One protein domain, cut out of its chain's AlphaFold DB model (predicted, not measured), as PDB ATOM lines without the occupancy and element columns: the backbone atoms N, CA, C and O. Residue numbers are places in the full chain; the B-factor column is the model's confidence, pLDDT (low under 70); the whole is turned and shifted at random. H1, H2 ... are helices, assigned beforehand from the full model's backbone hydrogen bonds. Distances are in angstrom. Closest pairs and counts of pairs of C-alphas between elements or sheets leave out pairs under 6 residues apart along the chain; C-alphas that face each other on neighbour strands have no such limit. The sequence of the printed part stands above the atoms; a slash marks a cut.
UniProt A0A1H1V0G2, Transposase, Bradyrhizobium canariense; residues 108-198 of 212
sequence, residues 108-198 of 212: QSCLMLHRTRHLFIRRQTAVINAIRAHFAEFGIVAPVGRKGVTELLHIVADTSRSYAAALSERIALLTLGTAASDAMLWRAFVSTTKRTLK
ATOM      1  N   GLN A 108      22.936  61.286 -28.253       91.25
ATOM      2  CA  GLN A 108      23.750  60.080 -28.343       91.25
ATOM      3  C   GLN A 108      23.349  59.047 -27.279       91.25
ATOM      4  O   GLN A 108      23.216  57.867 -27.611       91.25
ATOM      5  N   SER A 109      23.094  59.467 -26.037       90.12
ATOM      6  CA  SER A 109      22.664  58.573 -24.956       90.12
ATOM      7  C   SER A 109      21.278  57.980 -25.216       90.12
ATOM      8  O   SER A 109      21.084  56.779 -25.026       90.12
ATOM      9  N   CYS A 110      20.337  58.770 -25.740       88.56
ATOM     10  CA  CYS A 110      19.007  58.290 -26.106       88.56
ATOM     11  C   CYS A 110      19.087  57.174 -27.162       88.56
ATOM     12  O   CYS A 110      18.524  56.089 -26.992       88.56
ATOM     13  N   LEU A 111      19.890  57.370 -28.213       87.56
ATOM     14  CA  LEU A 111      20.131  56.334 -29.222       87.56
ATOM     15  C   LEU A 111      20.794  55.079 -28.634       87.56
ATOM     16  O   LEU A 111      20.461  53.963 -29.044       87.56
ATOM     17  N   MET A 112      21.707  55.231 -27.668       88.62
ATOM     18  CA  MET A 112      22.295  54.093 -26.955       88.62
ATOM     19  C   MET A 112      21.230  53.303 -26.186       88.62
ATOM     20  O   MET A 112      21.242  52.076 -26.254       88.62
ATOM     21  N   LEU A 113      20.265  53.962 -25.534       88.56
ATOM     22  CA  LEU A 113      19.150  53.280 -24.864       88.56
ATOM     23  C   LEU A 113      18.310  52.454 -25.844       88.56
ATOM     24  O   LEU A 113      18.027  51.286 -25.570       88.56
ATOM     25  N   HIS A 114      17.950  53.020 -26.999       87.31
ATOM     26  CA  HIS A 114      17.187  52.297 -28.022       87.31
ATOM     27  C   HIS A 114      17.943  51.077 -28.559       87.31
ATOM     28  O   HIS A 114      17.367  49.991 -28.660       87.31
ATOM     29  N   ARG A 115      19.242  51.222 -28.844       88.56
ATOM     30  CA  ARG A 115      20.092  50.113 -29.312       88.56
ATOM     31  C   ARG A 115      20.229  49.018 -28.260       88.56
ATOM     32  O   ARG A 115      20.073  47.845 -28.586       88.56
ATOM     33  N   THR A 116      20.444  49.390 -27.002       87.62
ATOM     34  CA  THR A 116      20.535  48.444 -25.882       87.62
ATOM     35  C   THR A 116      19.216  47.705 -25.668       87.62
ATOM     36  O   THR A 116      19.210  46.481 -25.541       87.62
ATOM     37  N   ARG A 117      18.074  48.403 -25.719       87.31
ATOM     38  CA  ARG A 117      16.751  47.764 -25.679       87.31
ATOM     39  C   ARG A 117      16.593  46.748 -26.808       87.31
ATOM     40  O   ARG A 117      16.147  45.630 -26.567       87.31
ATOM     41  N   HIS A 118      16.961  47.130 -28.029       88.19
ATOM     42  CA  HIS A 118      16.878  46.250 -29.190       88.19
ATOM     43  C   HIS A 118      17.768  45.005 -29.030       88.19
ATOM     44  O   HIS A 118      17.352  43.903 -29.394       88.19
ATOM     45  N   LEU A 119      18.974  45.160 -28.474       89.19
ATOM     46  CA  LEU A 119      19.878  44.051 -28.170       89.19
ATOM     47  C   LEU A 119      19.223  43.052 -27.208       89.19
ATOM     48  O   LEU A 119      19.180  41.861 -27.511       89.19
ATOM     49  N   PHE A 120      18.657  43.535 -26.098       84.81
ATOM     50  CA  PHE A 120      17.974  42.676 -25.128       84.81
ATOM     51  C   PHE A 120      16.764  41.953 -25.722       84.81
ATOM     52  O   PHE A 120      16.586  40.769 -25.459       84.81
ATOM     53  N   ILE A 121      15.961  42.623 -26.555       86.25
ATOM     54  CA  ILE A 121      14.814  41.987 -27.222       86.25
ATOM     55  C   ILE A 121      15.284  40.845 -28.129       86.25
ATOM     56  O   ILE A 121      14.757  39.741 -28.035       86.25
ATOM     57  N   ARG A 122      16.297  41.080 -28.978       88.75
ATOM     58  CA  ARG A 122      16.839  40.032 -29.864       88.75
ATOM     59  C   ARG A 122      17.387  38.854 -29.069       88.75
ATOM     60  O   ARG A 122      17.085  37.712 -29.403       88.75
ATOM     61  N   ARG A 123      18.163  39.132 -28.018       86.69
ATOM     62  CA  ARG A 123      18.757  38.095 -27.169       86.69
ATOM     63  C   ARG A 123      17.685  37.267 -26.464       86.69
ATOM     64  O   ARG A 123      17.722  36.046 -26.538       86.69
ATOM     65  N   GLN A 124      16.677  37.921 -25.891       83.88
ATOM     66  CA  GLN A 124      15.557  37.235 -25.258       83.88
ATOM     67  C   GLN A 124      14.797  36.344 -26.249       83.88
ATOM     68  O   GLN A 124      14.471  35.208 -25.913       83.88
ATOM     69  N   THR A 125      14.527  36.826 -27.465       86.62
ATOM     70  CA  THR A 125      13.889  36.009 -28.507       86.62
ATOM     71  C   THR A 125      14.753  34.803 -28.884       86.62
ATOM     72  O   THR A 125      14.221  33.704 -29.017       86.62
ATOM     73  N   ALA A 126      16.073  34.975 -29.008       87.00
ATOM     74  CA  ALA A 126      16.991  33.874 -29.295       87.00
ATOM     75  C   ALA A 126      16.977  32.808 -28.185       87.00
ATOM     76  O   ALA A 126      16.855  31.625 -28.487       87.00
ATOM     77  N   VAL A 127      17.010  33.222 -26.913       83.00
ATOM     78  CA  VAL A 127      16.915  32.313 -25.756       83.00
ATOM     79  C   VAL A 127      15.576  31.571 -25.740       83.00
ATOM     80  O   VAL A 127      15.556  30.354 -25.589       83.00
ATOM     81  N   ILE A 128      14.460  32.274 -25.962       84.06
ATOM     82  CA  ILE A 128      13.121  31.663 -26.046       84.06
ATOM     83  C   ILE A 128      13.074  30.591 -27.138       84.06
ATOM     84  O   ILE A 128      12.541  29.504 -26.918       84.06
ATOM     85  N   ASN A 129      13.625  30.890 -28.314       87.81
ATOM     86  CA  ASN A 129      13.630  29.950 -29.428       87.81
ATOM     87  C   ASN A 129      14.530  28.740 -29.158       87.81
ATOM     88  O   ASN A 129      14.128  27.629 -29.485       87.81
ATOM     89  N   ALA A 130      15.688  28.933 -28.521       85.00
ATOM     90  CA  ALA A 130      16.578  27.839 -28.137       85.00
ATOM     91  C   ALA A 130      15.914  26.887 -27.132       85.00
ATOM     92  O   ALA A 130      15.891  25.682 -27.361       85.00
ATOM     93  N   ILE A 131      15.288  27.421 -26.074       79.38
ATOM     94  CA  ILE A 131      14.541  26.611 -25.095       79.38
ATOM     95  C   ILE A 131      13.473  25.781 -25.811       79.38
ATOM     96  O   ILE A 131      13.404  24.571 -25.635       79.38
ATOM     97  N   ARG A 132      12.668  26.410 -26.671       86.75
ATOM     98  CA  ARG A 132      11.614  25.701 -27.409       86.75
ATOM     99  C   ARG A 132      12.167  24.601 -28.317       86.75
ATOM    100  O   ARG A 132      11.561  23.539 -28.384       86.75
ATOM    101  N   ALA A 133      13.292  24.839 -28.990       86.12
ATOM    102  CA  ALA A 133      13.936  23.835 -29.833       86.12
ATOM    103  C   ALA A 133      14.425  22.633 -29.012       86.12
ATOM    104  O   ALA A 133      14.121  21.500 -29.366       86.12
ATOM    105  N   HIS A 134      15.079  22.876 -27.873       81.56
ATOM    106  CA  HIS A 134      15.566  21.799 -27.011       81.56
ATOM    107  C   HIS A 134      14.442  20.931 -26.451       81.56
ATOM    108  O   HIS A 134      14.589  19.721 -26.394       81.56
ATOM    109  N   PHE A 135      13.297  21.506 -26.076       79.88
ATOM    110  CA  PHE A 135      12.144  20.700 -25.653       79.88
ATOM    111  C   PHE A 135      11.520  19.913 -26.814       79.88
ATOM    112  O   PHE A 135      11.070  18.782 -26.614       79.88
ATOM    113  N   ALA A 136      11.539  20.468 -28.030       86.06
ATOM    114  CA  ALA A 136      11.031  19.789 -29.217       86.06
ATOM    115  C   ALA A 136      11.865  18.552 -29.604       86.06
ATOM    116  O   ALA A 136      11.289  17.596 -30.118       86.06
ATOM    117  N   GLU A 137      13.170  18.514 -29.297       82.81
ATOM    118  CA  GLU A 137      14.016  17.310 -29.450       82.81
ATOM    119  C   GLU A 137      13.486  16.112 -28.639       82.81
ATOM    120  O   GLU A 137      13.698  14.963 -29.018       82.81
ATOM    121  N   PHE A 138      12.734  16.375 -27.566       79.94
ATOM    122  CA  PHE A 138      12.085  15.363 -26.725       79.94
ATOM    123  C   PHE A 138      10.576  15.245 -26.988       79.94
ATOM    124  O   PHE A 138       9.839  14.700 -26.170       79.94
ATOM    125  N   GLY A 139      10.096  15.783 -28.114       82.62
ATOM    126  CA  GLY A 139       8.687  15.736 -28.510       82.62
ATOM    127  C   GLY A 139       7.770  16.696 -27.744       82.62
ATOM    128  O   GLY A 139       6.553  16.640 -27.916       82.62
ATOM    129  N   ILE A 140       8.314  17.594 -26.915       84.12
ATOM    130  CA  ILE A 140       7.533  18.567 -26.145       84.12
ATOM    131  C   ILE A 140       7.482  19.889 -26.919       84.12
ATOM    132  O   ILE A 140       8.464  20.622 -27.002       84.12
ATOM    133  N   VAL A 141       6.317  20.217 -27.479       87.00
ATOM    134  CA  VAL A 141       6.124  21.421 -28.303       87.00
ATOM    135  C   VAL A 141       5.315  22.473 -27.545       87.00
ATOM    136  O   VAL A 141       4.302  22.155 -26.930       87.00
ATOM    137  N   ALA A 142       5.740  23.739 -27.628       87.00
ATOM    138  CA  ALA A 142       5.046  24.878 -27.022       87.00
ATOM    139  C   ALA A 142       4.827  26.046 -28.010       87.00
ATOM    140  O   ALA A 142       5.630  26.229 -28.946       87.00
ATOM    141  N   PRO A 143       3.793  26.888 -27.792       89.06
ATOM    142  CA  PRO A 143       3.510  28.065 -28.615       89.06
ATOM    143  C   PRO A 143       4.679  29.056 -28.720       89.06
ATOM    144  O   PRO A 143       5.565  29.114 -27.866       89.06
ATOM    145  N   VAL A 144       4.680  29.879 -29.774       85.88
ATOM    146  CA  VAL A 144       5.702  30.919 -29.978       85.88
ATOM    147  C   VAL A 144       5.599  32.011 -28.912       85.88
ATOM    148  O   VAL A 144       4.517  32.473 -28.560       85.88
ATOM    149  N   GLY A 145       6.759  32.481 -28.449       80.44
ATOM    150  CA  GLY A 145       6.867  33.629 -27.556       80.44
ATOM    151  C   GLY A 145       6.952  33.253 -26.078       80.44
ATOM    152  O   GLY A 145       7.189  32.108 -25.706       80.44
ATOM    153  N   ARG A 146       6.800  34.265 -25.216       80.38
ATOM    154  CA  ARG A 146       7.058  34.139 -23.772       80.38
ATOM    155  C   ARG A 146       6.134  33.138 -23.074       80.38
ATOM    156  O   ARG A 146       6.601  32.434 -22.192       80.38
ATOM    157  N   LYS A 147       4.860  33.072 -23.482       84.00
ATOM    158  CA  LYS A 147       3.861  32.178 -22.873       84.00
ATOM    159  C   LYS A 147       4.263  30.707 -22.992       84.00
ATOM    160  O   LYS A 147       4.258  30.011 -21.987       84.00
ATOM    161  N   GLY A 148       4.723  30.283 -24.173       84.00
ATOM    162  CA  GLY A 148       5.166  28.905 -24.382       84.00
ATOM    163  C   GLY A 148       6.351  28.522 -23.496       84.00
ATOM    164  O   GLY A 148       6.376  27.431 -22.949       84.00
ATOM    165  N   VAL A 149       7.304  29.431 -23.261       81.94
ATOM    166  CA  VAL A 149       8.414  29.153 -22.330       81.94
ATOM    167  C   VAL A 149       7.936  29.058 -20.882       81.94
ATOM    168  O   VAL A 149       8.426  28.208 -20.147       81.94
ATOM    169  N   THR A 150       6.972  29.883 -20.461       82.19
ATOM    170  CA  THR A 150       6.362  29.760 -19.129       82.19
ATOM    171  C   THR A 150       5.719  28.383 -18.935       82.19
ATOM    172  O   THR A 150       5.928  27.762 -17.899       82.19
ATOM    173  N   GLU A 151       4.998  27.874 -19.935       83.50
ATOM    174  CA  GLU A 151       4.402  26.528 -19.903       83.50
ATOM    175  C   GLU A 151       5.472  25.429 -19.799       83.50
ATOM    176  O   GLU A 151       5.370  24.550 -18.945       83.50
ATOM    177  N   LEU A 152       6.546  25.519 -20.595       78.88
ATOM    178  CA  LEU A 152       7.672  24.575 -20.533       78.88
ATOM    179  C   LEU A 152       8.366  24.572 -19.160       78.88
ATOM    180  O   LEU A 152       8.752  23.516 -18.661       78.88
ATOM    181  N   LEU A 153       8.494  25.739 -18.523       76.69
ATOM    182  CA  LEU A 153       9.051  25.859 -17.172       76.69
ATOM    183  C   LEU A 153       8.173  25.176 -16.116       76.69
ATOM    184  O   LEU A 153       8.710  24.557 -15.201       76.69
ATOM    185  N   HIS A 154       6.845  25.249 -16.245       78.38
ATOM    186  CA  HIS A 154       5.935  24.524 -15.355       78.38
ATOM    187  C   HIS A 154       6.071  23.005 -15.510       78.38
ATOM    188  O   HIS A 154       6.073  22.300 -14.507       78.38
ATOM    189  N   ILE A 155       6.261  22.511 -16.740       75.31
ATOM    190  CA  ILE A 155       6.493  21.080 -17.006       75.31
ATOM    191  C   ILE A 155       7.779  20.590 -16.328       75.31
ATOM    192  O   ILE A 155       7.802  19.492 -15.787       75.31
ATOM    193  N   VAL A 156       8.845  21.394 -16.340       70.44
ATOM    194  CA  VAL A 156      10.117  21.051 -15.677       70.44
ATOM    195  C   VAL A 156      10.010  21.075 -14.155       70.44
ATOM    196  O   VAL A 156      10.663  20.273 -13.492       70.44
ATOM    197  N   ALA A 157       9.211  21.988 -13.601       68.94
ATOM    198  CA  ALA A 157       9.004  22.089 -12.158       68.94
ATOM    199  C   ALA A 157       8.205  20.902 -11.589       68.94
ATOM    200  O   ALA A 157       8.360  20.569 -10.414       68.94
ATOM    201  N   ASP A 158       7.377  20.253 -12.411       69.75
ATOM    202  CA  ASP A 158       6.575  19.099 -12.012       69.75
ATOM    203  C   ASP A 158       7.393  17.796 -12.102       69.75
ATOM    204  O   ASP A 158       7.509  17.143 -13.141       69.75
ATOM    205  N   THR A 159       8.007  17.424 -10.980       58.28
ATOM    206  CA  THR A 159       8.935  16.284 -10.850       58.28
ATOM    207  C   THR A 159       8.240  14.916 -10.876       58.28
ATOM    208  O   THR A 159       8.910  13.886 -10.852       58.28
ATOM    209  N   SER A 160       6.906  14.886 -10.946       58.16
ATOM    210  CA  SER A 160       6.083  13.672 -10.860       58.16
ATOM    211  C   SER A 160       6.065  12.815 -12.140       58.16
ATOM    212  O   SER A 160       5.656  11.654 -12.105       58.16
ATOM    213  N   ARG A 161       6.536  13.336 -13.284       58.09
ATOM    214  CA  ARG A 161       6.616  12.578 -14.548       58.09
ATOM    215  C   ARG A 161       7.925  11.782 -14.649       58.09
ATOM    216  O   ARG A 161       9.008  12.351 -14.656       58.09
ATOM    217  N   SER A 162       7.826  10.464 -14.844       48.34
ATOM    218  CA  SER A 162       8.961   9.514 -14.900       48.34
ATOM    219  C   SER A 162      10.005   9.770 -16.009       48.34
ATOM    220  O   SER A 162      11.123   9.277 -15.903       48.34
ATOM    221  N   TYR A 163       9.673  10.540 -17.053       52.38
ATOM    222  CA  TYR A 163      10.614  11.006 -18.091       52.38
ATOM    223  C   TYR A 163      11.270  12.356 -17.751       52.38
ATOM    224  O   TYR A 163      12.264  12.742 -18.366       52.38
ATOM    225  N   ALA A 164      10.714  13.081 -16.775       51.31
ATOM    226  CA  ALA A 164      11.171  14.397 -16.375       51.31
ATOM    227  C   ALA A 164      12.425  14.299 -15.509       51.31
ATOM    228  O   ALA A 164      13.356  15.006 -15.810       51.31
ATOM    229  N   ALA A 165      12.545  13.403 -14.529       52.34
ATOM    230  CA  ALA A 165      13.608  13.497 -13.513       52.34
ATOM    231  C   ALA A 165      15.063  13.660 -14.035       52.34
ATOM    232  O   ALA A 165      15.785  14.528 -13.556       52.34
ATOM    233  N   ALA A 166      15.500  12.877 -15.034       53.66
ATOM    234  CA  ALA A 166      16.880  12.952 -15.557       53.66
ATOM    235  C   ALA A 166      17.082  14.032 -16.640       53.66
ATOM    236  O   ALA A 166      18.185  14.555 -16.826       53.66
ATOM    237  N   LEU A 167      16.017  14.363 -17.373       57.62
ATOM    238  CA  LEU A 167      16.021  15.365 -18.435       57.62
ATOM    239  C   LEU A 167      15.767  16.780 -17.884       57.62
ATOM    240  O   LEU A 167      16.376  17.752 -18.329       57.62
ATOM    241  N   SER A 168      14.900  16.879 -16.878       60.59
ATOM    242  CA  SER A 168      14.473  18.096 -16.195       60.59
ATOM    243  C   SER A 168      15.638  18.749 -15.493       60.59
ATOM    244  O   SER A 168      15.750  19.956 -15.586       60.59
ATOM    245  N   GLU A 169      16.552  18.000 -14.878       59.25
ATOM    246  CA  GLU A 169      17.663  18.595 -14.136       59.25
ATOM    247  C   GLU A 169      18.655  19.301 -15.078       59.25
ATOM    248  O   GLU A 169      19.027  20.457 -14.861       59.25
ATOM    249  N   ARG A 170      19.007  18.656 -16.202       65.56
ATOM    250  CA  ARG A 170      19.943  19.202 -17.204       65.56
ATOM    251  C   ARG A 170      19.319  20.321 -18.035       65.56
ATOM    252  O   ARG A 170      19.966  21.344 -18.259       65.56
ATOM    253  N   ILE A 171      18.062  20.167 -18.454       63.44
ATOM    254  CA  ILE A 171      17.322  21.209 -19.178       63.44
ATOM    255  C   ILE A 171      16.972  22.378 -18.245       63.44
ATOM    256  O   ILE A 171      17.062  23.527 -18.675       63.44
ATOM    257  N   ALA A 172      16.656  22.140 -16.966       61.69
ATOM    258  CA  ALA A 172      16.462  23.195 -15.967       61.69
ATOM    259  C   ALA A 172      17.742  23.998 -15.764       61.69
ATOM    260  O   ALA A 172      17.680  25.222 -15.790       61.69
ATOM    261  N   LEU A 173      18.902  23.348 -15.630       61.78
ATOM    262  CA  LEU A 173      20.200  24.023 -15.524       61.78
ATOM    263  C   LEU A 173      20.491  24.904 -16.752       61.78
ATOM    264  O   LEU A 173      20.892  26.059 -16.602       61.78
ATOM    265  N   LEU A 174      20.211  24.407 -17.961       63.34
ATOM    266  CA  LEU A 174      20.356  25.152 -19.220       63.34
ATOM    267  C   LEU A 174      19.384  26.342 -19.310       63.34
ATOM    268  O   LEU A 174      19.761  27.450 -19.701       63.34
ATOM    269  N   THR A 175      18.135  26.137 -18.895       60.81
ATOM    270  CA  THR A 175      17.071  27.149 -18.936       60.81
ATOM    271  C   THR A 175      17.274  28.225 -17.863       60.81
ATOM    272  O   THR A 175      17.133  29.414 -18.139       60.81
ATOM    273  N   LEU A 176      17.680  27.840 -16.651       60.28
ATOM    274  CA  LEU A 176      17.995  28.747 -15.546       60.28
ATOM    275  C   LEU A 176      19.275  29.539 -15.826       60.28
ATOM    276  O   LEU A 176      19.291  30.750 -15.615       60.28
ATOM    277  N   GLY A 177      20.317  28.904 -16.374       60.34
ATOM    278  CA  GLY A 177      21.573  29.576 -16.725       60.34
ATOM    279  C   GLY A 177      21.405  30.650 -17.807       60.34
ATOM    280  O   GLY A 177      21.967  31.748 -17.709       60.34
ATOM    281  N   THR A 178      20.569  30.375 -18.811       60.69
ATOM    282  CA  THR A 178      20.285  31.310 -19.913       60.69
ATOM    283  C   THR A 178      19.287  32.407 -19.527       60.69
ATOM    284  O   THR A 178      19.483  33.566 -19.899       60.69
ATOM    285  N   ALA A 179      18.262  32.094 -18.725       58.91
ATOM    286  CA  ALA A 179      17.248  33.059 -18.293       58.91
ATOM    287  C   ALA A 179      17.704  33.977 -17.140       58.91
ATOM    288  O   ALA A 179      17.331  35.156 -17.118       58.91
ATOM    289  N   ALA A 180      18.513  33.488 -16.192       57.19
ATOM    290  CA  ALA A 180      18.938  34.266 -15.021       57.19
ATOM    291  C   ALA A 180      19.879  35.424 -15.392       57.19
ATOM    292  O   ALA A 180      19.721  36.539 -14.882       57.19
ATOM    293  N   SER A 181      20.790  35.191 -16.340       57.59
ATOM    294  CA  SER A 181      21.757  36.194 -16.808       57.59
ATOM    295  C   SER A 181      21.078  37.373 -17.522       57.59
ATOM    296  O   SER A 181      21.441  38.532 -17.314       57.59
ATOM    297  N   ASP A 182      20.037  37.104 -18.315       63.03
ATOM    298  CA  ASP A 182      19.324  38.139 -19.073       63.03
ATOM    299  C   ASP A 182      18.271  38.874 -18.246       63.03
ATOM    300  O   ASP A 182      18.089  40.083 -18.406       63.03
ATOM    301  N   ALA A 183      17.597  38.188 -17.322       67.38
ATOM    302  CA  ALA A 183      16.555  38.802 -16.509       67.38
ATOM    303  C   ALA A 183      17.109  39.821 -15.500       67.38
ATOM    304  O   ALA A 183      16.439  40.813 -15.208       67.38
ATOM    305  N   MET A 184      18.313  39.605 -14.958       68.38
ATOM    306  CA  MET A 184      18.970  40.567 -14.061       68.38
ATOM    307  C   MET A 184      19.373  41.840 -14.813       68.38
ATOM    308  O   MET A 184      18.999  42.942 -14.406       68.38
ATOM    309  N   LEU A 185      20.062  41.692 -15.949       67.38
ATOM    310  CA  LEU A 185      20.501  42.818 -16.777       67.38
ATOM    311  C   LEU A 185      19.317  43.593 -17.370       67.38
ATOM    312  O   LEU A 185      19.323  44.824 -17.376       67.38
ATOM    313  N   TRP A 186      18.262  42.894 -17.797       74.75
ATOM    314  CA  TRP A 186      17.030  43.522 -18.268       74.75
ATOM    315  C   TRP A 186      16.313  44.300 -17.160       74.75
ATOM    316  O   TRP A 186      15.890  45.434 -17.384       74.75
ATOM    317  N   ARG A 187      16.196  43.735 -15.949       77.38
ATOM    318  CA  ARG A 187      15.601  44.434 -14.798       77.38
ATOM    319  C   ARG A 187      16.394  45.684 -14.431       77.38
ATOM    320  O   ARG A 187      15.788  46.743 -14.266       77.38
ATOM    321  N   ALA A 188      17.722  45.585 -14.384       75.56
ATOM    322  CA  ALA A 188      18.596  46.732 -14.172       75.56
ATOM    323  C   ALA A 188      18.362  47.805 -15.251       75.56
ATOM    324  O   ALA A 188      18.048  48.945 -14.915       75.56
ATOM    325  N   PHE A 189      18.379  47.433 -16.535       80.69
ATOM    326  CA  PHE A 189      18.120  48.348 -17.651       80.69
ATOM    327  C   PHE A 189      16.749  49.043 -17.561       80.69
ATOM    328  O   PHE A 189      16.663  50.267 -17.677       80.69
ATOM    329  N   VAL A 190      15.669  48.295 -17.308       78.94
ATOM    330  CA  VAL A 190      14.311  48.851 -17.153       78.94
ATOM    331  C   VAL A 190      14.220  49.776 -15.936       78.94
ATOM    332  O   VAL A 190      13.573  50.820 -16.003       78.94
ATOM    333  N   SER A 191      14.865  49.426 -14.821       75.25
ATOM    334  CA  SER A 191      14.854  50.256 -13.612       75.25
ATOM    335  C   SER A 191      15.576  51.593 -13.822       75.25
ATOM    336  O   SER A 191      15.034  52.644 -13.475       75.25
ATOM    337  N   THR A 192      16.746  51.569 -14.469       73.88
ATOM    338  CA  THR A 192      17.535  52.763 -14.780       73.88
ATOM    339  C   THR A 192      16.798  53.643 -15.783       73.88
ATOM    340  O   THR A 192      16.628  54.829 -15.526       73.88
ATOM    341  N   THR A 193      16.264  53.069 -16.866       72.81
ATOM    342  CA  THR A 193      15.497  53.829 -17.870       72.81
ATOM    343  C   THR A 193      14.250  54.487 -17.288       72.81
ATOM    344  O   THR A 193      13.997  55.654 -17.575       72.81
ATOM    345  N   LYS A 194      13.496  53.801 -16.418       73.38
ATOM    346  CA  LYS A 194      12.357  54.405 -15.699       73.38
ATOM    347  C   LYS A 194      12.776  55.551 -14.776       73.38
ATOM    348  O   LYS A 194      12.003  56.488 -14.601       73.38
ATOM    349  N   ARG A 195      13.963  55.479 -14.165       70.38
ATOM    350  CA  ARG A 195      14.499  56.544 -13.304       70.38
ATOM    351  C   ARG A 195      14.933  57.762 -14.120       70.38
ATOM    352  O   ARG A 195      14.656  58.877 -13.704       70.38
ATOM    353  N   THR A 196      15.578  57.549 -15.267       65.00
ATOM    354  CA  THR A 196      16.151  58.622 -16.096       65.00
ATOM    355  C   THR A 196      15.149  59.274 -17.048       65.00
ATOM    356  O   THR A 196      15.326  60.433 -17.391       65.00
ATOM    357  N   LEU A 197      14.113  58.550 -17.492       65.00
ATOM    358  CA  LEU A 197      13.080  59.053 -18.412       65.00
ATOM    359  C   LEU A 197      11.778  59.450 -17.706       65.00
ATOM    360  O   LEU A 197      10.812  59.811 -18.375       65.00
ATOM    361  N   LYS A 198      11.715  59.378 -16.368       49.00
ATOM    362  CA  LYS A 198      10.602  59.991 -15.637       49.00
ATOM    363  C   LYS A 198      10.640  61.490 -15.949       49.00
ATOM    364  O   LYS A 198      11.657  62.112 -15.641       49.00
TER     365      LYS A 198
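Overview. This is residues 108 to 198 of the 212 residues of the protein "Transposase" of Bradyrhizobium canariense (UniProt A0A1H1V0G2). Look for two long helices, H1 and H3, side by side and running opposite ways, with the short helix H2 packed slantwise on both of them near the end of H1 and the beginning of H3. The two long helices make the length of a loose rod, 53 by 19 by 18 A, with a radius of gyration of the C-alphas of 16.1 A. The printed part has 91 residues, with three named helices in the order H1, H2, H3 and no named strand; its class is all helix.

Along the chain. Find C-alpha 108 at (23.750, 60.080, -28.343); from there H1 runs through residues 108 to 136, 42.3 A from first to last C-alpha. Next comes H2, residues 146 to 157, 16.8 A long. H3, residues 164 to 196, is the longest at 44.5 A and ends at C-alpha 196, (16.151, 58.622, -16.096); look for its kink of 30 degrees near residue 175.

Arrangement. H1 and H3 touch, closest at the C-alphas of Ile 131 and Thr 175, 6.7 A apart. Their lines stand at a shallow tilt of 14 degrees, opposite ways. H1 touches H2 with residues 128 to 135 alone; the closest C-alphas, of Ile 128 and Val 149, are 6.5 A apart, at a steep tilt of 48 degrees, the same way. H2 and H3 form a helical hairpin at a steep tilt of 43 degrees; residues 153 to 157 touch residues 164 to 172, closest at the C-alphas of Val 156 and Ser 168, 5.3 A. Every O i to N i+4 pair is within hydrogen-bond range in H1 and H2, and 24 of 29 in H3.

Size, cuts and confidence. The farthest C-alphas, of Gln 108 and Ser 162, are 54.4 A apart. The printed part has no cut, and both links are short. Mean pLDDT of the printed part is 74.9; residues 157 to 185 and 196 to 198 are under 70.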